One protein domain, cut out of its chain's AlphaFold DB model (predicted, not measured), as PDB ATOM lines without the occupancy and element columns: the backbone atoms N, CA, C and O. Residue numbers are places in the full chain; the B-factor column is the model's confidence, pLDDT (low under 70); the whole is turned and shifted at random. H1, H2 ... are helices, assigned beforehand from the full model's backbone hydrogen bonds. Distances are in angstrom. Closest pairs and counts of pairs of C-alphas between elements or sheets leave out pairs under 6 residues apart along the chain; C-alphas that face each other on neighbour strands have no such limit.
ATOM      1  N   ARG A   2     -35.078 -24.495 -17.782       72.81
ATOM      2  CA  ARG A   2     -35.455 -25.431 -18.861       72.81
ATOM      3  C   ARG A   2     -36.232 -26.656 -18.354       72.81
ATOM      4  O   ARG A   2     -37.294 -26.972 -18.869       72.81
ATOM      5  N   ARG A   3     -35.753 -27.230 -17.251       81.88
ATOM      6  CA  ARG A   3     -36.337 -28.401 -16.589       81.88
ATOM      7  C   ARG A   3     -37.802 -28.215 -16.176       81.88
ATOM      8  O   ARG A   3     -38.648 -28.979 -16.616       81.88
ATOM      9  N   VAL A   4     -38.125 -27.148 -15.439       86.75
ATOM     10  CA  VAL A   4     -39.505 -26.817 -15.014       86.75
ATOM     11  C   VAL A   4     -40.466 -26.703 -16.199       86.75
ATOM     12  O   VAL A   4     -41.610 -27.149 -16.116       86.75
ATOM     13  N   LEU A   5     -40.021 -26.116 -17.313       88.69
ATOM     14  CA  LEU A   5     -40.866 -25.931 -18.493       88.69
ATOM     15  C   LEU A   5     -41.069 -27.225 -19.288       88.69
ATOM     16  O   LEU A   5     -42.131 -27.383 -19.874       88.69
ATOM     17  N   GLU A   6     -40.105 -28.148 -19.282       89.88
ATOM     18  CA  GLU A   6     -40.158 -29.411 -20.035       89.88
ATOM     19  C   GLU A   6     -40.952 -30.527 -19.327       89.88
ATOM     20  O   GLU A   6     -41.411 -31.469 -19.983       89.88
ATOM     21  N   VAL A   7     -41.169 -30.425 -18.010       90.25
ATOM     22  CA  VAL A   7     -41.983 -31.388 -17.244       90.25
ATOM     23  C   VAL A   7     -43.408 -31.513 -17.804       90.25
ATOM     24  O   VAL A   7     -43.997 -30.548 -18.284       90.25
ATOM     25  N   ASP A   8     -43.965 -32.728 -17.715       91.31
ATOM     26  CA  ASP A   8     -45.263 -33.116 -18.294       91.31
ATOM     27  C   ASP A   8     -45.346 -32.876 -19.815       91.31
ATOM     28  O   ASP A   8     -46.355 -32.421 -20.356       91.31
ATOM     29  N   GLY A   9     -44.249 -33.169 -20.520       89.06
ATOM     30  CA  GLY A   9     -44.187 -33.061 -21.978       89.06
ATOM     31  C   GLY A   9     -44.263 -31.621 -22.483       89.06
ATOM     32  O   GLY A   9     -44.782 -31.387 -23.572       89.06
ATOM     33  N   GLY A  10     -43.791 -30.652 -21.695       91.12
ATOM     34  CA  GLY A  10     -43.764 -29.246 -22.091       91.12
ATOM     35  C   GLY A  10     -45.073 -28.482 -21.882       91.12
ATOM     36  O   GLY A  10     -45.192 -27.347 -22.346       91.12
ATOM     37  N   LYS A  11     -46.078 -29.073 -21.218       94.38
ATOM     38  CA  LYS A  11     -47.334 -28.363 -20.936       94.38
ATOM     39  C   LYS A  11     -47.089 -27.193 -19.983       94.38
ATOM     40  O   LYS A  11     -46.341 -27.303 -19.011       94.38
ATOM     41  N   ILE A  12     -47.754 -26.075 -20.264       93.44
ATOM     42  CA  ILE A  12     -47.673 -24.849 -19.469       93.44
ATOM     43  C   ILE A  12     -48.926 -24.719 -18.608       93.44
ATOM     44  O   ILE A  12     -50.047 -24.812 -19.109       93.44
ATOM     45  N   TYR A  13     -48.719 -24.466 -17.323       93.44
ATOM     46  CA  TYR A  13     -49.748 -24.232 -16.318       93.44
ATOM     47  C   TYR A  13     -49.633 -22.807 -15.780       93.44
ATOM     48  O   TYR A  13     -48.574 -22.185 -15.863       93.44
ATOM     49  N   LEU A  14     -50.702 -22.276 -15.184       93.69
ATOM     50  CA  LEU A  14     -50.680 -20.916 -14.635       93.69
ATOM     51  C   LEU A  14     -49.525 -20.676 -13.639       93.69
ATOM     52  O   LEU A  14     -48.852 -19.653 -13.782       93.69
ATOM     53  N   PRO A  15     -49.197 -21.592 -12.704       93.81
ATOM     54  CA  PRO A  15     -48.070 -21.405 -11.792       93.81
ATOM     55  C   PRO A  15     -46.710 -21.296 -12.492       93.81
ATOM     56  O   PRO A  15     -45.831 -20.627 -11.955       93.81
ATOM     57  N   ASP A  16     -46.541 -21.837 -13.708       95.00
ATOM     58  CA  ASP A  16     -45.307 -21.647 -14.484       95.00
ATOM     59  C   ASP A  16     -45.055 -20.162 -14.775       95.00
ATOM     60  O   ASP A  16     -43.918 -19.703 -14.696       95.00
ATOM     61  N   LEU A  17     -46.106 -19.380 -15.054       94.88
ATOM     62  CA  LEU A  17     -45.972 -17.943 -15.313       94.88
ATOM     63  C   LEU A  17     -45.416 -17.210 -14.090       94.88
ATOM     64  O   LEU A  17     -44.546 -16.342 -14.213       94.88
ATOM     65  N   LEU A  18     -45.901 -17.575 -12.903       94.75
ATOM     66  CA  LEU A  18     -45.455 -16.975 -11.655       94.75
ATOM     67  C   LEU A  18     -44.035 -17.416 -11.298       94.75
ATOM     68  O   LEU A  18     -43.210 -16.563 -10.985       94.75
ATOM     69  N   VAL A  19     -43.729 -18.711 -11.412       95.50
ATOM     70  CA  VAL A  19     -42.386 -19.256 -11.171       95.50
ATOM     71  C   VAL A  19     -41.358 -18.593 -12.087       95.50
ATOM     72  O   VAL A  19     -40.341 -18.095 -11.608       95.50
ATOM     73  N   MET A  20     -41.640 -18.492 -13.387       95.56
ATOM     74  CA  MET A  20     -40.744 -17.817 -14.329       95.56
ATOM     75  C   MET A  20     -40.567 -16.331 -13.988       95.56
ATOM     76  O   MET A  20     -39.449 -15.820 -14.034       95.56
ATOM     77  N   SER A  21     -41.638 -15.646 -13.574       96.12
ATOM     78  CA  SER A  21     -41.577 -14.238 -13.155       96.12
ATOM     79  C   SER A  21     -40.750 -14.040 -11.880       96.12
ATOM     80  O   SER A  21     -39.944 -13.112 -11.801       96.12
ATOM     81  N   MET A  22     -40.913 -14.920 -10.885       97.12
ATOM     82  CA  MET A  22     -40.127 -14.913  -9.647       97.12
ATOM     83  C   MET A  22     -38.642 -15.118  -9.939       97.12
ATOM     84  O   MET A  22     -37.804 -14.421  -9.373       97.12
ATOM     85  N   MET A  23     -38.318 -16.019 -10.864       97.44
ATOM     86  CA  MET A  23     -36.935 -16.317 -11.224       97.44
ATOM     87  C   MET A  23     -36.277 -15.199 -12.021       97.44
ATOM     88  O   MET A  23     -35.142 -14.836 -11.723       97.44
ATOM     89  N   GLN A  24     -37.004 -14.596 -12.964       97.62
ATOM     90  CA  GLN A  24     -36.535 -13.414 -13.681       97.62
ATOM     91  C   GLN A  24     -36.264 -12.251 -12.718       97.62
ATOM     92  O   GLN A  24     -35.235 -11.584 -12.821       97.62
ATOM     93  N   ARG A  25     -37.175 -12.018 -11.765       98.00
ATOM     94  CA  ARG A  25     -37.009 -10.987 -10.736       98.00
ATOM     95  C   ARG A  25     -35.814 -11.284  -9.836       98.00
ATOM     96  O   ARG A  25     -35.013 -10.389  -9.606       98.00
ATOM     97  N   SER A  26     -35.689 -12.520  -9.358       98.50
ATOM     98  CA  SER A  26     -34.578 -12.972  -8.515       98.50
ATOM     99  C   SER A  26     -33.229 -12.737  -9.192       98.50
ATOM    100  O   SER A  26     -32.360 -12.100  -8.607       98.50
ATOM    101  N   TYR A  27     -33.091 -13.149 -10.457       98.31
ATOM    102  CA  TYR A  27     -31.872 -12.933 -11.235       98.31
ATOM    103  C   TYR A  27     -31.490 -11.447 -11.301       98.31
ATOM    104  O   TYR A  27     -30.385 -11.077 -10.915       98.31
ATOM    105  N   GLY A  28     -32.430 -10.579 -11.693       98.62
ATOM    106  CA  GLY A  28     -32.164  -9.140 -11.767       98.62
ATOM    107  C   GLY A  28     -31.829  -8.501 -10.414       98.62
ATOM    108  O   GLY A  28     -31.026  -7.575 -10.359       98.62
ATOM    109  N   LEU A  29     -32.415  -8.992  -9.316       98.62
ATOM    110  CA  LEU A  29     -32.091  -8.515  -7.969       98.62
ATOM    111  C   LEU A  29     -30.688  -8.944  -7.528       98.62
ATOM    112  O   LEU A  29     -30.006  -8.152  -6.887       98.62
ATOM    113  N   VAL A  30     -30.263 -10.168  -7.854       98.56
ATOM    114  CA  VAL A  30     -28.909 -10.656  -7.549       98.56
ATOM    115  C   VAL A  30     -27.866  -9.826  -8.290       98.56
ATOM    116  O   VAL A  30     -26.967  -9.301  -7.641       98.56
ATOM    117  N   GLU A  31     -28.031  -9.629  -9.601       98.56
ATOM    118  CA  GLU A  31     -27.138  -8.779 -10.407       98.56
ATOM    119  C   GLU A  31     -27.039  -7.364  -9.815       98.56
ATOM    120  O   GLU A  31     -25.951  -6.868  -9.538       98.56
ATOM    121  N   ALA A  32     -28.179  -6.745  -9.491       98.62
ATOM    122  CA  ALA A  32     -28.192  -5.405  -8.908       98.62
ATOM    123  C   ALA A  32     -27.522  -5.334  -7.522       98.62
ATOM    124  O   ALA A  32     -26.956  -4.300  -7.165       98.62
ATOM    125  N   VAL A  33     -27.594  -6.400  -6.713       98.44
ATOM    126  CA  VAL A  33     -26.884  -6.453  -5.426       98.44
ATOM    127  C   VAL A  33     -25.379  -6.519  -5.641       98.44
ATOM    128  O   VAL A  33     -24.668  -5.816  -4.927       98.44
ATOM    129  N   VAL A  34     -24.901  -7.297  -6.617       98.19
ATOM    130  CA  VAL A  34     -23.471  -7.357  -6.966       98.19
ATOM    131  C   VAL A  34     -22.962  -5.962  -7.334       98.19
ATOM    132  O   VAL A  34     -22.029  -5.478  -6.696       98.19
ATOM    133  N   ASP A  35     -23.658  -5.258  -8.231       98.19
ATOM    134  CA  ASP A  35     -23.305  -3.883  -8.613       98.19
ATOM    135  C   ASP A  35     -23.267  -2.929  -7.402       98.19
ATOM    136  O   ASP A  35     -22.381  -2.079  -7.271       98.19
ATOM    137  N   CYS A  36     -24.236  -3.054  -6.487       97.00
ATOM    138  CA  CYS A  36     -24.281  -2.216  -5.289       97.00
ATOM    139  C   CYS A  36     -23.144  -2.530  -4.313       97.00
ATOM    140  O   CYS A  36     -22.665  -1.617  -3.644       97.00
ATOM    141  N   VAL A  37     -22.725  -3.790  -4.205       95.19
ATOM    142  CA  VAL A  37     -21.606  -4.201  -3.348       95.19
ATOM    143  C   VAL A  37     -20.286  -3.690  -3.920       95.19
ATOM    144  O   VAL A  37     -19.519  -3.081  -3.176       95.19
ATOM    145  N   ASP A  38     -20.070  -3.820  -5.230       94.50
ATOM    146  CA  ASP A  38     -18.880  -3.294  -5.914       94.50
ATOM    147  C   ASP A  38     -18.777  -1.762  -5.802       94.50
ATOM    148  O   ASP A  38     -17.687  -1.197  -5.702       94.50
ATOM    149  N   GLY A  39     -19.926  -1.081  -5.763       93.94
ATOM    150  CA  GLY A  39     -20.029   0.361  -5.543       93.94
ATOM    151  C   GLY A  39     -20.121   0.803  -4.077       93.94
ATOM    152  O   GLY A  39     -20.341   1.990  -3.834       93.94
ATOM    153  N   TYR A  40     -20.014  -0.109  -3.102       92.88
ATOM    154  CA  TYR A  40     -20.199   0.160  -1.665       92.88
ATOM    155  C   TYR A  40     -21.514   0.893  -1.311       92.88
ATOM    156  O   TYR A  40     -21.609   1.636  -0.331       92.88
ATOM    157  N   ASN A  41     -22.573   0.666  -2.090       94.50
ATOM    158  CA  ASN A  41     -23.866   1.331  -1.970       94.50
ATOM    159  C   ASN A  41     -24.864   0.530  -1.115       94.50
ATOM    160  O   ASN A  41     -25.816  -0.074  -1.617       94.50
ATOM    161  N   LEU A  42     -24.669   0.551   0.206       93.50
ATOM    162  CA  LEU A  42     -25.522  -0.196   1.139       93.50
ATOM    163  C   LEU A  42     -26.978   0.294   1.113       93.50
ATOM    164  O   LEU A  42     -27.906  -0.503   1.252       93.50
ATOM    165  N   ALA A  43     -27.170   1.599   0.906       93.62
ATOM    166  CA  ALA A  43     -28.488   2.224   0.845       93.62
ATOM    167  C   ALA A  43     -29.355   1.650  -0.288       93.62
ATOM    168  O   ALA A  43     -30.574   1.613  -0.151       93.62
ATOM    169  N   ALA A  44     -28.741   1.170  -1.375       96.06
ATOM    170  CA  ALA A  44     -29.430   0.448  -2.440       96.06
ATOM    171  C   ALA A  44     -29.418  -1.078  -2.229       96.06
ATOM    172  O   ALA A  44     -30.444  -1.730  -2.435       96.06
ATOM    173  N   ALA A  45     -28.303  -1.649  -1.757       97.56
ATOM    174  CA  ALA A  45     -28.166  -3.093  -1.562       97.56
ATOM    175  C   ALA A  45     -29.191  -3.662  -0.561       97.56
ATOM    176  O   ALA A  45     -29.816  -4.692  -0.818       97.56
ATOM    177  N   ALA A  46     -29.406  -2.994   0.579       97.19
ATOM    178  CA  ALA A  46     -30.298  -3.502   1.621       97.19
ATOM    179  C   ALA A  46     -31.781  -3.560   1.176       97.19
ATOM    180  O   ALA A  46     -32.425  -4.595   1.391       97.19
ATOM    181  N   PRO A  47     -32.344  -2.538   0.495       98.19
ATOM    182  CA  PRO A  47     -33.663  -2.641  -0.131       98.19
ATOM    183  C   PRO A  47     -33.774  -3.721  -1.215       98.19
ATOM    184  O   PRO A  47     -34.837  -4.335  -1.345       98.19
ATOM    185  N   LEU A  48     -32.711  -3.992  -1.979       98.69
ATOM    186  CA  LEU A  48     -32.709  -5.079  -2.968       98.69
ATOM    187  C   LEU A  48     -32.837  -6.452  -2.290       98.69
ATOM    188  O   LEU A  48     -33.678  -7.255  -2.702       98.69
ATOM    189  N   LEU A  49     -32.110  -6.691  -1.192       98.69
ATOM    190  CA  LEU A  49     -32.290  -7.896  -0.373       98.69
ATOM    191  C   LEU A  49     -33.724  -7.985   0.167       98.69
ATOM    192  O   LEU A  49     -34.374  -9.021   0.048       98.69
ATOM    193  N   ARG A  50     -34.277  -6.883   0.686       98.19
ATOM    194  CA  ARG A  50     -35.679  -6.834   1.133       98.19
ATOM    195  C   ARG A  50     -36.662  -7.228   0.024       98.19
ATOM    196  O   ARG A  50     -37.662  -7.903   0.290       98.19
ATOM    197  N   MET A  51     -36.399  -6.811  -1.210       98.44
ATOM    198  CA  MET A  51     -37.189  -7.205  -2.372       98.44
ATOM    199  C   MET A  51     -37.030  -8.690  -2.700       98.44
ATOM    200  O   MET A  51     -38.031  -9.328  -3.021       98.44
ATOM    201  N   GLN A  52     -35.836  -9.267  -2.561       98.75
ATOM    202  CA  GLN A  52     -35.637 -10.705  -2.746       98.75
ATOM    203  C   GLN A  52     -36.409 -11.520  -1.701       98.75
ATOM    204  O   GLN A  52     -37.074 -12.498  -2.045       98.75
ATOM    205  N   LEU A  53     -36.426 -11.063  -0.446       98.69
ATOM    206  CA  LEU A  53     -37.239 -11.678   0.605       98.69
ATOM    207  C   LEU A  53     -38.743 -11.618   0.288       98.69
ATOM    208  O   LEU A  53     -39.450 -12.573   0.589       98.69
ATOM    209  N   ASP A  54     -39.237 -10.554  -0.367       97.50
ATOM    210  CA  ASP A  54     -40.626 -10.502  -0.867       97.50
ATOM    211  C   ASP A  54     -40.903 -11.589  -1.917       97.50
ATOM    212  O   ASP A  54     -41.959 -12.221  -1.875       97.50
ATOM    213  N   THR A  55     -39.951 -11.861  -2.823       98.12
ATOM    214  CA  THR A  55     -40.076 -12.986  -3.769       98.12
ATOM    215  C   THR A  55     -40.209 -14.298  -3.003       98.12
ATOM    216  O   THR A  55     -41.123 -15.078  -3.272       98.12
ATOM    217  N   LEU A  56     -39.318 -14.521  -2.032       98.62
ATOM    218  CA  LEU A  56     -39.248 -15.762  -1.270       98.62
ATOM    219  C   LEU A  56     -40.528 -16.024  -0.469       98.62
ATOM    220  O   LEU A  56     -41.093 -17.110  -0.573       98.62
ATOM    221  N   VAL A  57     -41.039 -15.043   0.286       98.25
ATOM    222  CA  VAL A  57     -42.263 -15.248   1.088       98.25
ATOM    223  C   VAL A  57     -43.491 -15.502   0.213       98.25
ATOM    224  O   VAL A  57     -44.363 -16.285   0.587       98.25
ATOM    225  N   ARG A  58     -43.560 -14.895  -0.980       97.38
ATOM    226  CA  ARG A  58     -44.645 -15.156  -1.937       97.38
ATOM    227  C   ARG A  58     -44.519 -16.534  -2.576       97.38
ATOM    228  O   ARG A  58     -45.537 -17.198  -2.745       97.38
ATOM    229  N   ALA A  59     -43.302 -16.975  -2.895       97.56
ATOM    230  CA  ALA A  59     -43.046 -18.333  -3.369       97.56
ATOM    231  C   ALA A  59     -43.435 -19.367  -2.304       97.56
ATOM    232  O   ALA A  59     -44.188 -20.294  -2.600       97.56
ATOM    233  N   CYS A  60     -43.028 -19.142  -1.051       97.75
ATOM    234  CA  CYS A  60     -43.419 -19.960   0.093       97.75
ATOM    235  C   CYS A  60     -44.940 -20.051   0.225       97.75
ATOM    236  O   CYS A  60     -45.475 -21.151   0.340       97.75
ATOM    237  N   TYR A  61     -45.647 -18.920   0.175       96.81
ATOM    238  CA  TYR A  61     -47.106 -18.915   0.252       96.81
ATOM    239  C   TYR A  61     -47.738 -19.742  -0.876       96.81
ATOM    240  O   TYR A  61     -48.517 -20.655  -0.613       96.81
ATOM    241  N   VAL A  62     -47.362 -19.474  -2.129       95.00
ATOM    242  CA  VAL A  62     -47.926 -20.150  -3.310       95.00
ATOM    243  C   VAL A  62     -47.645 -21.654  -3.300       95.00
ATOM    244  O   VAL A  62     -48.498 -22.441  -3.699       95.00
ATOM    245  N   ALA A  63     -46.478 -22.071  -2.811       93.75
ATOM    246  CA  ALA A  63     -46.108 -23.480  -2.723       93.75
ATOM    247  C   ALA A  63     -46.955 -24.281  -1.713       93.75
ATOM    248  O   ALA A  63     -47.014 -25.511  -1.800       93.75
ATOM    249  N   HIS A  64     -47.610 -23.598  -0.768       91.88
ATOM    250  CA  HIS A  64     -48.384 -24.216   0.311       91.88
ATOM    251  C   HIS A  64     -49.894 -23.957   0.225       91.88
ATOM    252  O   HIS A  64     -50.643 -24.497   1.040       91.88
ATOM    253  N   VAL A  65     -50.376 -23.182  -0.755       89.00
ATOM    254  CA  VAL A  65     -51.821 -23.071  -0.989       89.00
ATOM    255  C   VAL A  65     -52.356 -24.291  -1.749       89.00
ATOM    256  O   VAL A  65     -51.675 -24.814  -2.630       89.00
ATOM    257  N   PRO A  66     -53.600 -24.730  -1.475       76.00
ATOM    258  CA  PRO A  66     -54.198 -25.864  -2.179       76.00
ATOM    259  C   PRO A  66     -54.352 -25.656  -3.692       76.00
ATOM    260  O   PRO A  66     -54.274 -26.620  -4.449       76.00
ATOM    261  N   VAL A  67     -54.586 -24.412  -4.132       84.38
ATOM    262  CA  VAL A  67     -54.842 -24.066  -5.540       84.38
ATOM    263  C   VAL A  67     -54.019 -22.835  -5.930       84.38
ATOM    264  O   VAL A  67     -54.457 -21.695  -5.787       84.38
ATOM    265  N   ALA A  68     -52.796 -23.059  -6.417       89.12
ATOM    266  CA  ALA A  68     -51.900 -21.982  -6.853       89.12
ATOM    267  C   ALA A  68     -52.470 -21.177  -8.041       89.12
ATOM    268  O   ALA A  68     -52.254 -19.968  -8.127       89.12
ATOM    269  N   ASP A  69     -53.244 -21.822  -8.919       91.56
ATOM    270  CA  ASP A  69     -53.889 -21.207 -10.086       91.56
ATOM    271  C   ASP A  69     -54.786 -20.018  -9.715       91.56
ATOM    272  O   ASP A  69     -54.810 -19.023 -10.444       91.56
ATOM    273  N   ASP A  70     -55.472 -20.073  -8.570       92.31
ATOM    274  CA  ASP A  70     -56.339 -18.988  -8.102       92.31
ATOM    275  C   ASP A  70     -55.525 -17.740  -7.747       92.31
ATOM    276  O   ASP A  70     -55.902 -16.619  -8.105       92.31
ATOM    277  N   VAL A  71     -54.366 -17.932  -7.107       93.38
ATOM    278  CA  VAL A  71     -53.440 -16.844  -6.771       93.38
ATOM    279  C   VAL A  71     -52.919 -16.195  -8.049       93.38
ATOM    280  O   VAL A  71     -53.021 -14.976  -8.209       93.38
ATOM    281  N   VAL A  72     -52.424 -16.996  -8.998       94.62
ATOM    282  CA  VAL A  72     -51.897 -16.478 -10.271       94.62
ATOM    283  C   VAL A  72     -52.987 -15.764 -11.065       94.62
ATOM    284  O   VAL A  72     -52.772 -14.660 -11.565       94.62
ATOM    285  N   THR A  73     -54.184 -16.345 -11.141       96.00
ATOM    286  CA  THR A  73     -55.330 -15.740 -11.830       96.00
ATOM    287  C   THR A  73     -55.694 -14.387 -11.224       96.00
ATOM    288  O   THR A  73     -55.952 -13.431 -11.958       96.00
ATOM    289  N   ALA A  74     -55.701 -14.267  -9.893       95.00
ATOM    290  CA  ALA A  74     -55.971 -13.001  -9.220       95.00
ATOM    291  C   ALA A  74     -54.892 -11.946  -9.531       95.00
ATOM    292  O   ALA A  74     -55.235 -10.794  -9.813       95.00
ATOM    293  N   MET A  75     -53.613 -12.338  -9.555       94.56
ATOM    294  CA  MET A  75     -52.506 -11.451  -9.937       94.56
ATOM    295  C   MET A  75     -52.633 -10.957 -11.380       94.56
ATOM    296  O   MET A  75     -52.505  -9.759 -11.627       94.56
ATOM    297  N   LEU A  76     -52.934 -11.850 -12.328       94.62
ATOM    298  CA  LEU A  76     -53.118 -11.498 -13.742       94.62
ATOM    299  C   LEU A  76     -54.296 -10.534 -13.958       94.62
ATOM    300  O   LEU A  76     -54.274  -9.727 -14.882       94.62
ATOM    301  N   LYS A  77     -55.298 -10.566 -13.072       96.62
ATOM    302  CA  LYS A  77     -56.409  -9.600 -13.037       96.62
ATOM    303  C   LYS A  77     -56.048  -8.265 -12.365       96.62
ATOM    304  O   LYS A  77     -56.922  -7.420 -12.194       96.62
ATOM    305  N   GLY A  78     -54.795  -8.073 -11.949       95.56
ATOM    306  CA  GLY A  78     -54.322  -6.864 -11.269       95.56
ATOM    307  C   GLY A  78     -54.657  -6.809  -9.775       95.56
ATOM    308  O   GLY A  78     -54.585  -5.741  -9.167       95.56
ATOM    309  N   THR A  79     -55.038  -7.931  -9.157       96.31
ATOM    310  CA  THR A  79     -55.283  -7.968  -7.709       96.31
ATOM    311  C   THR A  79     -53.955  -8.008  -6.963       96.31
ATOM    312  O   THR A  79     -53.152  -8.920  -7.136       96.31
ATOM    313  N   GLU A  80     -53.726  -7.023  -6.099       94.25
ATOM    314  CA  GLU A  80     -52.578  -7.007  -5.191       94.25
ATOM    315  C   GLU A  80     -52.690  -8.124  -4.137       94.25
ATOM    316  O   GLU A  80     -53.782  -8.359  -3.615       94.25
ATOM    317  N   PHE A  81     -51.564  -8.732  -3.734       92.50
ATOM    318  CA  PHE A  81     -51.525  -9.759  -2.675       92.50
ATOM    319  C   PHE A  81     -52.292  -9.326  -1.422       92.50
ATOM    320  O   PHE A  81     -53.199 -10.026  -0.995       92.50
ATOM    321  N   ARG A  82     -52.046  -8.114  -0.906       95.38
ATOM    322  CA  ARG A  82     -52.721  -7.589   0.298       95.38
ATOM    323  C   ARG A  82     -54.252  -7.534   0.230       95.38
ATOM    324  O   ARG A  82     -54.885  -7.330   1.261       95.38
ATOM    325  N   ARG A  83     -54.849  -7.640  -0.962       96.25
ATOM    326  CA  ARG A  83     -56.307  -7.678  -1.167       96.25
ATOM    327  C   ARG A  83     -56.854  -9.105  -1.252       96.25
ATOM    328  O   ARG A  83     -58.063  -9.290  -1.149       96.25
ATOM    329  N   MET A  84     -55.986 -10.093  -1.433       95.50
ATOM    330  CA  MET A  84     -56.319 -11.512  -1.364       95.50
ATOM    331  C   MET A  84     -56.396 -11.964   0.097       95.50
ATOM    332  O   MET A  84     -55.827 -11.326   0.987       95.50
ATOM    333  N   LYS A  85     -57.103 -13.069   0.340       94.94
ATOM    334  CA  LYS A  85     -57.257 -13.672   1.667       94.94
ATOM    335  C   LYS A  85     -56.606 -15.047   1.708       94.94
ATOM    336  O   LYS A  85     -56.664 -15.776   0.723       94.94
ATOM    337  N   ASP A  86     -56.012 -15.386   2.844       93.94
ATOM    338  CA  ASP A  86     -55.549 -16.745   3.119       93.94
ATOM    339  C   ASP A  86     -56.692 -17.688   3.538       93.94
ATOM    340  O   ASP A  86     -57.866 -17.310   3.555       93.94
ATOM    341  N   ALA A  87     -56.330 -18.924   3.895       91.06
ATOM    342  CA  ALA A  87     -57.262 -19.939   4.384       91.06
ATOM    343  C   ALA A  87     -57.976 -19.542   5.692       91.06
ATOM    344  O   ALA A  87     -59.089 -20.003   5.933       91.06
ATOM    345  N   ASP A  88     -57.385 -18.648   6.493       93.12
ATOM    346  CA  ASP A  88     -57.985 -18.104   7.719       93.12
ATOM    347  C   ASP A  88     -58.882 -16.880   7.430       93.12
ATOM    348  O   ASP A  88     -59.418 -16.252   8.345       93.12
ATOM    349  N   GLY A  89     -59.028 -16.489   6.159       94.81
ATOM    350  CA  GLY A  89     -59.774 -15.305   5.742       94.81
ATOM    351  C   GLY A  89     -59.057 -13.976   6.019       94.81
ATOM    352  O   GLY A  89     -59.675 -12.913   5.859       94.81
ATOM    353  N   LYS A  90     -57.780 -14.005   6.418       96.19
ATOM    354  CA  LYS A  90     -56.973 -12.816   6.718       96.19
ATOM    355  C   LYS A  90     -56.333 -12.252   5.444       96.19
ATOM    356  O   LYS A  90     -55.908 -13.024   4.585       96.19
ATOM    357  N   PRO A  91     -56.220 -10.917   5.304       97.06
ATOM    358  CA  PRO A  91     -55.539 -10.315   4.160       97.06
ATOM    359  C   PRO A  91     -54.054 -10.704   4.086       97.06
ATOM    360  O   PRO A  91     -53.352 -10.645   5.100       97.06
ATOM    361  N   LEU A  92     -53.548 -11.014   2.887       96.81
ATOM    362  CA  LEU A  92     -52.131 -11.339   2.644       96.81
ATOM    363  C   LEU A  92     -51.247 -10.085   2.617       96.81
ATOM    364  O   LEU A  92     -50.644  -9.726   1.606       96.81
ATOM    365  N   THR A  93     -51.211  -9.368   3.735       97.38
ATOM    366  CA  THR A  93     -50.243  -8.286   3.940       97.38
ATOM    367  C   THR A  93     -48.822  -8.842   4.022       97.38
ATOM    368  O   THR A  93     -48.634 -10.008   4.361       97.38
ATOM    369  N   ASP A  94     -47.820  -7.996   3.802       95.88
ATOM    370  CA  ASP A  94     -46.409  -8.322   4.031       95.88
ATOM    371  C   ASP A  94     -46.177  -8.998   5.392       95.88
ATOM    372  O   ASP A  94     -45.573 -10.063   5.464       95.88
ATOM    373  N   ALA A  95     -46.731  -8.430   6.469       96.44
ATOM    374  CA  ALA A  95     -46.619  -8.997   7.812       96.44
ATOM    375  C   ALA A  95     -47.223 -10.407   7.897       96.44
ATOM    376  O   ALA A  95     -46.637 -11.295   8.516       96.44
ATOM    377  N   ARG A  96     -48.364 -10.625   7.234       97.44
ATOM    378  CA  ARG A  96     -49.014 -11.936   7.189       97.44
ATOM    379  C   ARG A  96     -48.210 -12.946   6.370       97.44
ATOM    380  O   ARG A  96     -48.091 -14.092   6.784       97.44
ATOM    381  N   LEU A  97     -47.631 -12.539   5.243       97.88
ATOM    382  CA  LEU A  97     -46.777 -13.408   4.427       97.88
ATOM    383  C   LEU A  97     -45.515 -13.835   5.189       97.88
ATOM    384  O   LEU A  97     -45.134 -14.998   5.120       97.88
ATOM    385  N   ILE A  98     -44.908 -12.934   5.967       98.06
ATOM    386  CA  ILE A  98     -43.779 -13.270   6.849       98.06
ATOM    387  C   ILE A  98     -44.214 -14.238   7.950       98.06
ATOM    388  O   ILE A  98     -43.509 -15.204   8.214       98.06
ATOM    389  N   GLU A  99     -45.366 -13.997   8.586       97.81
ATOM    390  CA  GLU A  99     -45.913 -14.884   9.621       97.81
ATOM    391  C   GLU A  99     -46.107 -16.307   9.081       97.81
ATOM    392  O   GLU A  99     -45.695 -17.271   9.721       97.81
ATOM    393  N   LEU A 100     -46.674 -16.431   7.878       97.38
ATOM    394  CA  LEU A 100     -46.881 -17.711   7.202       97.38
ATOM    395  C   LEU A 100     -45.565 -18.367   6.754       97.38
ATOM    396  O   LEU A 100     -45.476 -19.591   6.730       97.38
ATOM    397  N   ALA A 101     -44.541 -17.580   6.414       98.06
ATOM    398  CA  ALA A 101     -43.236 -18.092   6.000       98.06
ATOM    399  C   ALA A 101     -42.322 -18.468   7.180       98.06
ATOM    400  O   ALA A 101     -41.438 -19.308   7.018       98.06
ATOM    401  N   ALA A 102     -42.514 -17.882   8.366       98.06
ATOM    402  CA  ALA A 102     -41.628 -18.060   9.519       98.06
ATOM    403  C   ALA A 102     -41.408 -19.530   9.948       98.06
ATOM    404  O   ALA A 102     -40.267 -19.867  10.266       98.06
ATOM    405  N   PRO A 103     -42.416 -20.430   9.917       97.94
ATOM    406  CA  PRO A 103     -42.200 -21.851  10.203       97.94
ATOM    407  C   PRO A 103     -41.275 -22.558   9.201       97.94
ATOM    408  O   PRO A 103     -40.619 -23.532   9.560       97.94
ATOM    409  N   HIS A 104     -41.211 -22.074   7.958       97.69
ATOM    410  CA  HIS A 104     -40.375 -22.634   6.890       97.69
ATOM    411  C   HIS A 104     -38.998 -21.957   6.821       97.69
ATOM    412  O   HIS A 104     -38.008 -22.593   6.464       97.69
ATOM    413  N   HIS A 105     -38.927 -20.679   7.202       98.12
ATOM    414  CA  HIS A 105     -37.724 -19.850   7.150       98.12
ATOM    415  C   HIS A 105     -37.548 -19.022   8.438       98.12
ATOM    416  O   HIS A 105     -37.760 -17.808   8.427       98.12
ATOM    417  N   PRO A 106     -37.122 -19.632   9.562       97.75
ATOM    418  CA  PRO A 106     -37.038 -18.938  10.856       97.75
ATOM    419  C   PRO A 106     -36.065 -17.749  10.888       97.75
ATOM    420  O   PRO A 106     -36.211 -16.843  11.705       97.75
ATOM    421  N   TRP A 107     -35.076 -17.741   9.993       98.12
ATOM    422  CA  TRP A 107     -34.087 -16.671   9.840       98.12
ATOM    423  C   TRP A 107     -34.662 -15.415   9.160       98.12
ATOM    424  O   TRP A 107     -34.121 -14.321   9.318       98.12
ATOM    425  N   LEU A 108     -35.763 -15.548   8.414       98.06
ATOM    426  CA  LEU A 108     -36.289 -14.499   7.541       98.06
ATOM    427  C   LEU A 108     -36.880 -13.300   8.300       98.06
ATOM    428  O   LEU A 108     -36.545 -12.172   7.933       98.06
ATOM    429  N   PRO A 109     -37.728 -13.464   9.341       98.25
ATOM    430  CA  PRO A 109     -38.358 -12.329  10.017       98.25
ATOM    431  C   PRO A 109     -37.389 -11.248  10.534       98.25
ATOM    432  O   PRO A 109     -37.646 -10.070  10.263       98.25
ATOM    433  N   PRO A 110     -36.279 -11.571  11.237       97.56
ATOM    434  CA  PRO A 110     -35.338 -10.540  11.668       97.56
ATOM    435  C   PRO A 110     -34.648  -9.849  10.485       97.56
ATOM    436  O   PRO A 110     -34.594  -8.622  10.465       97.56
ATOM    437  N   VAL A 111     -34.208 -10.587   9.459       97.94
ATOM    438  CA  VAL A 111     -33.548  -9.991   8.278       97.94
ATOM    439  C   VAL A 111     -34.508  -9.087   7.505       97.94
ATOM    440  O   VAL A 111     -34.148  -7.984   7.090       97.94
ATOM    441  N   TYR A 112     -35.765  -9.504   7.355       97.88
ATOM    442  CA  TYR A 112     -36.800  -8.699   6.718       97.88
ATOM    443  C   TYR A 112     -37.027  -7.384   7.461       97.88
ATOM    444  O   TYR A 112     -37.169  -6.331   6.833       97.88
ATOM    445  N   LYS A 113     -37.064  -7.428   8.795       96.25
ATOM    446  CA  LYS A 113     -37.233  -6.239   9.634       96.25
ATOM    447  C   LYS A 113     -36.062  -5.270   9.463       96.25
ATOM    448  O   LYS A 113     -36.300  -4.091   9.210       96.25
ATOM    449  N   GLU A 114     -34.830  -5.765   9.557       94.75
ATOM    450  CA  GLU A 114     -33.628  -4.935   9.423       94.75
ATOM    451  C   GLU A 114     -33.535  -4.288   8.038       94.75
ATOM    452  O   GLU A 114     -33.376  -3.072   7.922       94.75
ATOM    453  N   THR A 115     -33.732  -5.070   6.977       96.31
ATOM    454  CA  THR A 115     -33.677  -4.579   5.590       96.31
ATOM    455  C   THR A 115     -34.840  -3.646   5.243       96.31
ATOM    456  O   THR A 115     -34.650  -2.673   4.516       96.31
ATOM    457  N   SER A 116     -36.028  -3.839   5.832       95.62
ATOM    458  CA  SER A 116     -37.143  -2.879   5.715       95.62
ATOM    459  C   SER A 116     -36.798  -1.514   6.315       95.62
ATOM    460  O   SER A 116     -37.277  -0.489   5.828       95.62
ATOM    461  N   GLY A 117     -35.922  -1.475   7.325       95.69
ATOM    462  CA  GLY A 117     -35.378  -0.237   7.878       95.69
ATOM    463  C   GLY A 117     -34.582   0.591   6.867       95.69
ATOM    464  O   GLY A 117     -34.377   1.776   7.097       95.69
ATOM    465  N   TRP A 118     -34.170   0.015   5.739       96.06
ATOM    466  CA  TRP A 118     -33.457   0.714   4.666       96.06
ATOM    467  C   TRP A 118     -34.360   1.159   3.508       96.06
ATOM    468  O   TRP A 118     -33.901   1.858   2.616       96.06
ATOM    469  N   VAL A 119     -35.649   0.799   3.511       96.56
ATOM    470  CA  VAL A 119     -36.586   1.165   2.428       96.56
ATOM    471  C   VAL A 119     -37.087   2.603   2.564       96.56
ATOM    472  O   VAL A 119     -37.228   3.322   1.578       96.56
ATOM    473  N   HIS A 120     -37.382   3.031   3.790       95.12
ATOM    474  CA  HIS A 120     -37.817   4.393   4.095       95.12
ATOM    475  C   HIS A 120     -36.724   5.138   4.848       95.12
ATOM    476  O   HIS A 120     -35.982   4.521   5.611       95.12
ATOM    477  N   LEU A 121     -36.674   6.466   4.699       94.19
ATOM    478  CA  LEU A 121     -35.758   7.296   5.475       94.19
ATOM    479  C   LEU A 121     -35.961   7.028   6.973       94.19
ATOM    480  O   LEU A 121     -37.041   7.227   7.525       94.19
ATOM    481  N   SER A 122     -34.905   6.542   7.612       94.31
ATOM    482  CA  SER A 122     -34.948   5.961   8.951       94.31
ATOM    483  C   SER A 122     -33.661   6.262   9.712       94.31
ATOM    484  O   SER A 122     -32.700   6.812   9.167       94.31
ATOM    485  N   LEU A 123     -33.603   5.821  10.969       92.62
ATOM    486  CA  LEU A 123     -32.395   5.904  11.782       92.62
ATOM    487  C   LEU A 123     -31.193   5.173  11.157       92.62
ATOM    488  O   LEU A 123     -30.064   5.607  11.367       92.62
ATOM    489  N   PRO A 145     -16.608   4.054   1.764       84.94
ATOM    490  CA  PRO A 145     -16.671   2.591   1.852       84.94
ATOM    491  C   PRO A 145     -16.365   2.003   3.236       84.94
ATOM    492  O   PRO A 145     -16.964   1.007   3.636       84.94
ATOM    493  N   ASP A 146     -15.446   2.623   3.971       87.44
ATOM    494  CA  ASP A 146     -14.949   2.199   5.281       87.44
ATOM    495  C   ASP A 146     -15.914   2.493   6.440       87.44
ATOM    496  O   ASP A 146     -15.752   1.941   7.529       87.44
ATOM    497  N   VAL A 147     -16.954   3.301   6.209       89.19
ATOM    498  CA  VAL A 147     -18.003   3.571   7.206       89.19
ATOM    499  C   VAL A 147     -18.863   2.336   7.463       89.19
ATOM    500  O   VAL A 147     -19.348   2.136   8.578       89.19
ATOM    501  N   ILE A 148     -19.071   1.503   6.441       90.56
ATOM    502  CA  ILE A 148     -19.887   0.299   6.566       90.56
ATOM    503  C   ILE A 148     -19.003  -0.872   7.011       90.56
ATOM    504  O   ILE A 148     -18.095  -1.264   6.277       90.56
ATOM    505  N   PRO A 149     -19.278  -1.499   8.172       91.38
ATOM    506  CA  PRO A 149     -18.497  -2.642   8.623       91.38
ATOM    507  C   PRO A 149     -18.565  -3.801   7.625       91.38
ATOM    508  O   PRO A 149     -19.652  -4.202   7.215       91.38
ATOM    509  N   GLY A 150     -17.418  -4.420   7.320       93.19
ATOM    510  CA  GLY A 150     -17.336  -5.584   6.423       93.19
ATOM    511  C   GLY A 150     -18.297  -6.724   6.788       93.19
ATOM    512  O   GLY A 150     -18.863  -7.367   5.910       93.19
ATOM    513  N   LYS A 151     -18.562  -6.921   8.087       94.44
ATOM    514  CA  LYS A 151     -19.543  -7.901   8.575       94.44
ATOM    515  C   LYS A 151     -20.944  -7.672   8.000       94.44
ATOM    516  O   LYS A 151     -21.613  -8.641   7.675       94.44
ATOM    517  N   LEU A 152     -21.373  -6.419   7.851       93.50
ATOM    518  CA  LEU A 152     -22.709  -6.104   7.349       93.50
ATOM    519  C   LEU A 152     -22.857  -6.468   5.865       93.50
ATOM    520  O   LEU A 152     -23.910  -6.939   5.446       93.50
ATOM    521  N   TRP A 153     -21.788  -6.307   5.082       95.50
ATOM    522  CA  TRP A 153     -21.743  -6.773   3.696       95.50
ATOM    523  C   TRP A 153     -21.823  -8.296   3.602       95.50
ATOM    524  O   TRP A 153     -22.576  -8.817   2.785       95.50
ATOM    525  N   LEU A 154     -21.098  -9.007   4.472       96.62
ATOM    526  CA  LEU A 154     -21.153 -10.468   4.546       96.62
ATOM    527  C   LEU A 154     -22.555 -10.962   4.921       96.62
ATOM    528  O   LEU A 154     -23.079 -11.835   4.240       96.62
ATOM    529  N   GLU A 155     -23.187 -10.365   5.935       96.88
ATOM    530  CA  GLU A 155     -24.561 -10.698   6.344       96.88
ATOM    531  C   GLU A 155     -25.567 -10.470   5.205       96.88
ATOM    532  O   GLU A 155     -26.462 -11.287   4.987       96.88
ATOM    533  N   LEU A 156     -25.410  -9.380   4.445       97.94
ATOM    534  CA  LEU A 156     -26.255  -9.082   3.291       97.94
ATOM    535  C   LEU A 156     -26.092 -10.130   2.183       97.94
ATOM    536  O   LEU A 156     -27.090 -10.623   1.658       97.94
ATOM    537  N   LEU A 157     -24.850 -10.473   1.832       98.25
ATOM    538  CA  LEU A 157     -24.541 -11.456   0.790       98.25
ATOM    539  C   LEU A 157     -24.978 -12.870   1.188       98.25
ATOM    540  O   LEU A 157     -25.542 -13.591   0.364       98.25
ATOM    541  N   GLU A 158     -24.775 -13.253   2.448       98.44
ATOM    542  CA  GLU A 158     -25.237 -14.527   2.999       98.44
ATOM    543  C   GLU A 158     -26.764 -14.618   2.927       98.44
ATOM    544  O   GLU A 158     -27.298 -15.554   2.333       98.44
ATOM    545  N   ALA A 159     -27.478 -13.598   3.412       98.56
ATOM    546  CA  ALA A 159     -28.935 -13.559   3.345       98.56
ATOM    547  C   ALA A 159     -29.466 -13.561   1.901       98.56
ATOM    548  O   ALA A 159     -30.479 -14.206   1.625       98.56
ATOM    549  N   MET A 160     -28.794 -12.874   0.970       98.69
ATOM    550  CA  MET A 160     -29.157 -12.880  -0.451       98.69
ATOM    551  C   MET A 160     -28.983 -14.268  -1.071       98.69
ATOM    552  O   MET A 160     -29.860 -14.741  -1.799       98.69
ATOM    553  N   THR A 161     -27.876 -14.934  -0.745       98.69
ATOM    554  CA  THR A 161     -27.570 -16.295  -1.198       98.69
ATOM    555  C   THR A 161     -28.606 -17.270  -0.652       98.69
ATOM    556  O   THR A 161     -29.299 -17.922  -1.431       98.69
ATOM    557  N   THR A 162     -28.823 -17.273   0.666       98.75
ATOM    558  CA  THR A 162     -29.811 -18.136   1.328       98.75
ATOM    559  C   THR A 162     -31.221 -17.910   0.782       98.75
ATOM    560  O   THR A 162     -31.943 -18.873   0.521       98.75
ATOM    561  N   ALA A 163     -31.631 -16.653   0.561       98.75
ATOM    562  CA  ALA A 163     -32.945 -16.357  -0.004       98.75
ATOM    563  C   ALA A 163     -33.115 -16.946  -1.413       98.75
ATOM    564  O   ALA A 163     -34.186 -17.439  -1.767       98.75
ATOM    565  N   THR A 164     -32.051 -16.887  -2.212       98.62
ATOM    566  CA  THR A 164     -32.035 -17.359  -3.598       98.62
ATOM    567  C   THR A 164     -32.039 -18.886  -3.669       98.62
ATOM    568  O   THR A 164     -32.812 -19.458  -4.434       98.62
ATOM    569  N   GLU A 165     -31.256 -19.557  -2.825       98.44
ATOM    570  CA  GLU A 165     -31.257 -21.019  -2.695       98.44
ATOM    571  C   GLU A 165     -32.625 -21.550  -2.257       98.44
ATOM    572  O   GLU A 165     -33.164 -22.485  -2.849       98.44
ATOM    573  N   GLN A 166     -33.245 -20.914  -1.263       98.44
ATOM    574  CA  GLN A 166     -34.567 -21.321  -0.789       98.44
ATOM    575  C   GLN A 166     -35.660 -21.058  -1.830       98.44
ATOM    576  O   GLN A 166     -36.596 -21.851  -1.949       98.44
ATOM    577  N   LEU A 167     -35.522 -20.005  -2.641       98.44
ATOM    578  CA  LEU A 167     -36.394 -19.791  -3.792       98.44
ATOM    579  C   LEU A 167     -36.268 -20.934  -4.810       98.44
ATOM    580  O   LEU A 167     -37.294 -21.421  -5.285       98.44
ATOM    581  N   PHE A 168     -35.050 -21.402  -5.113       97.06
ATOM    582  CA  PHE A 168     -34.856 -22.566  -5.986       97.06
ATOM    583  C   PHE A 168     -35.541 -23.820  -5.438       97.06
ATOM    584  O   PHE A 168     -36.198 -24.520  -6.205       97.06
ATOM    585  N   GLY A 169     -35.511 -24.039  -4.121       96.25
ATOM    586  CA  GLY A 169     -36.252 -25.136  -3.492       96.25
ATOM    587  C   GLY A 169     -37.759 -25.106  -3.794       96.25
ATOM    588  O   GLY A 169     -38.370 -26.148  -4.032       96.25
ATOM    589  N   TYR A 170     -38.377 -23.923  -3.872       96.38
ATOM    590  CA  TYR A 170     -39.785 -23.800  -4.280       96.38
ATOM    591  C   TYR A 170     -40.014 -24.047  -5.769       96.38
ATOM    592  O   TYR A 170     -41.051 -24.594  -6.150       96.38
ATOM    593  N   VAL A 171     -39.048 -23.689  -6.611       95.44
ATOM    594  CA  VAL A 171     -39.087 -24.010  -8.039       95.44
ATOM    595  C   VAL A 171     -39.011 -25.519  -8.259       95.44
ATOM    596  O   VAL A 171     -39.807 -26.063  -9.021       95.44
ATOM    597  N   GLU A 172     -38.117 -26.204  -7.551       94.00
ATOM    598  CA  GLU A 172     -37.991 -27.664  -7.583       94.00
ATOM    599  C   GLU A 172     -39.234 -28.352  -7.012       94.00
ATOM    600  O   GLU A 172     -39.712 -29.354  -7.551       94.00
ATOM    601  N   MET A 173     -39.827 -27.783  -5.957       92.81
ATOM    602  CA  MET A 173     -41.094 -28.270  -5.425       92.81
ATOM    603  C   MET A 173     -42.203 -28.188  -6.480       92.81
ATOM    604  O   MET A 173     -42.928 -29.169  -6.665       92.81
ATOM    605  N   TRP A 174     -42.317 -27.067  -7.200       93.94
ATOM    606  CA  TRP A 174     -43.264 -26.944  -8.309       93.94
ATOM    607  C   TRP A 174     -42.957 -27.947  -9.426       93.94
ATOM    608  O   TRP A 174     -43.855 -28.676  -9.842       93.94
ATOM    609  N   GLU A 175     -41.695 -28.061  -9.849       92.94
ATOM    610  CA  GLU A 175     -41.244 -29.037 -10.852       92.94
ATOM    611  C   GLU A 175     -41.699 -30.463 -10.500       92.94
ATOM    612  O   GLU A 175     -42.268 -31.176 -11.332       92.94
ATOM    613  N   SER A 176     -41.531 -30.864  -9.236       91.88
ATOM    614  CA  SER A 176     -41.885 -32.208  -8.778       91.88
ATOM    615  C   SER A 176     -43.391 -32.493  -8.835       91.88
ATOM    616  O   SER A 176     -43.781 -33.644  -9.020       91.88
ATOM    617  N   ARG A 177     -44.258 -31.477  -8.730       91.69
ATOM    618  CA  ARG A 177     -45.726 -31.638  -8.644       91.69
ATOM    619  C   ARG A 177     -46.467 -31.219  -9.914       91.69
ATOM    620  O   ARG A 177     -47.610 -31.621 -10.113       91.69
ATOM    621  N   LYS A 178     -45.834 -30.433 -10.788       91.69
ATOM    622  CA  LYS A 178     -46.425 -29.851 -12.004       91.69
ATOM    623  C   LYS A 178     -47.165 -30.892 -12.841       91.69
ATOM    624  O   LYS A 178     -46.560 -31.876 -13.235       91.69
TER     625      LYS A 178
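This is residues 2 to 123 and 145 to 178 of the 198 residues of an uncharacterized protein of Micromonospora endophytica (Xie et al. 2001) Li et al. 2019 (UniProt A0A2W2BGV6). Three long helices, H7, H2 and H3, stand side by side as a bundle, their centres making a triangle, and the short hairpin of H5 and H6 packs on the side of H3 turned away from H2. At one end of the bundle two short helices add to it: H4 packs on the first residues of H2, and H1 on the last turns of H7. The printed part has 156 residues with seven named helices, H1 to H7 in order along the chain, and no named strand; the class is all helix. It is compact, with a radius of gyration of the C-alphas of 16.5 A and spans of 52, 36 and 28 A.

The longest helix, H7, is residues 150 to 177, 41.4 A from C-alpha 150 at (-17.336, -5.584, 6.423) to C-alpha 177 at (-45.726, -31.638, -8.644). H2, residues 14 to 38, is 37.4 A long, and H3, residues 42 to 64, is 33.2 A long. The short helices are H1, residues 2 to 6, beginning at C-alpha 2 at (-35.455, -25.431, -18.861); H4, residues 68 to 76; H5, residues 94 to 101; and H6, residues 108 to 116.

H7 touches H3 at a shallow tilt of 23 degrees, the same way, with the C-alphas of Leu 56 and Leu 167 closest at 5.5 A. H7 touches H2 at a shallow tilt of 16 degrees, opposite ways; the closest C-alphas, of Val 19 and Val 171, are 6.6 A apart. H2 and H3 form a helical hairpin at a shallow tilt of 20 degrees, closest at the C-alphas of Val 33 and Ala 45, 5.3 A apart. H3 is the hub, touching four helices. With residues 54 to 61 alone it touches H5, at a steep tilt of 56 degrees, closest at the C-alphas of Val 57 and Ala 101, 5.8 A. With residues 46 to 53 alone it touches H6, at a tilt of 37 degrees, only just steep, closest at the C-alphas of Ala 46 and Thr 115, 5.3 A. H5 and H6 are a second helical hairpin, with the C-alphas of Ile 98 and Pro 109 closest at 6.3 A. H2 touches H4 with residues 14 to 18 alone, closest at the C-alphas of Leu 14 and Asp 69, 5.6 A. H7 touches H1 with residues 171 to 175 alone, closest at the C-alphas of Val 4 and Glu 175, 5.0 A. H4 and H7 are apart, and so are H2 and H5. Every O i to N i+4 pair is within hydrogen-bond range in H1, H4, H5, H6 and H7; in H2 it is 20 of 21 and in H3 18 of 19.

The two C-alphas farthest apart, of Gly 9 and Val 147, are 53.7 A apart. Residues 124 to 144 are not printed, and C-alphas 123 and 145 are 18.9 A apart across this cut. The link from H4 to H5, residues 77 to 93, is long. The mean pLDDT of the printed part is 95.1, and no printed residue is under 70.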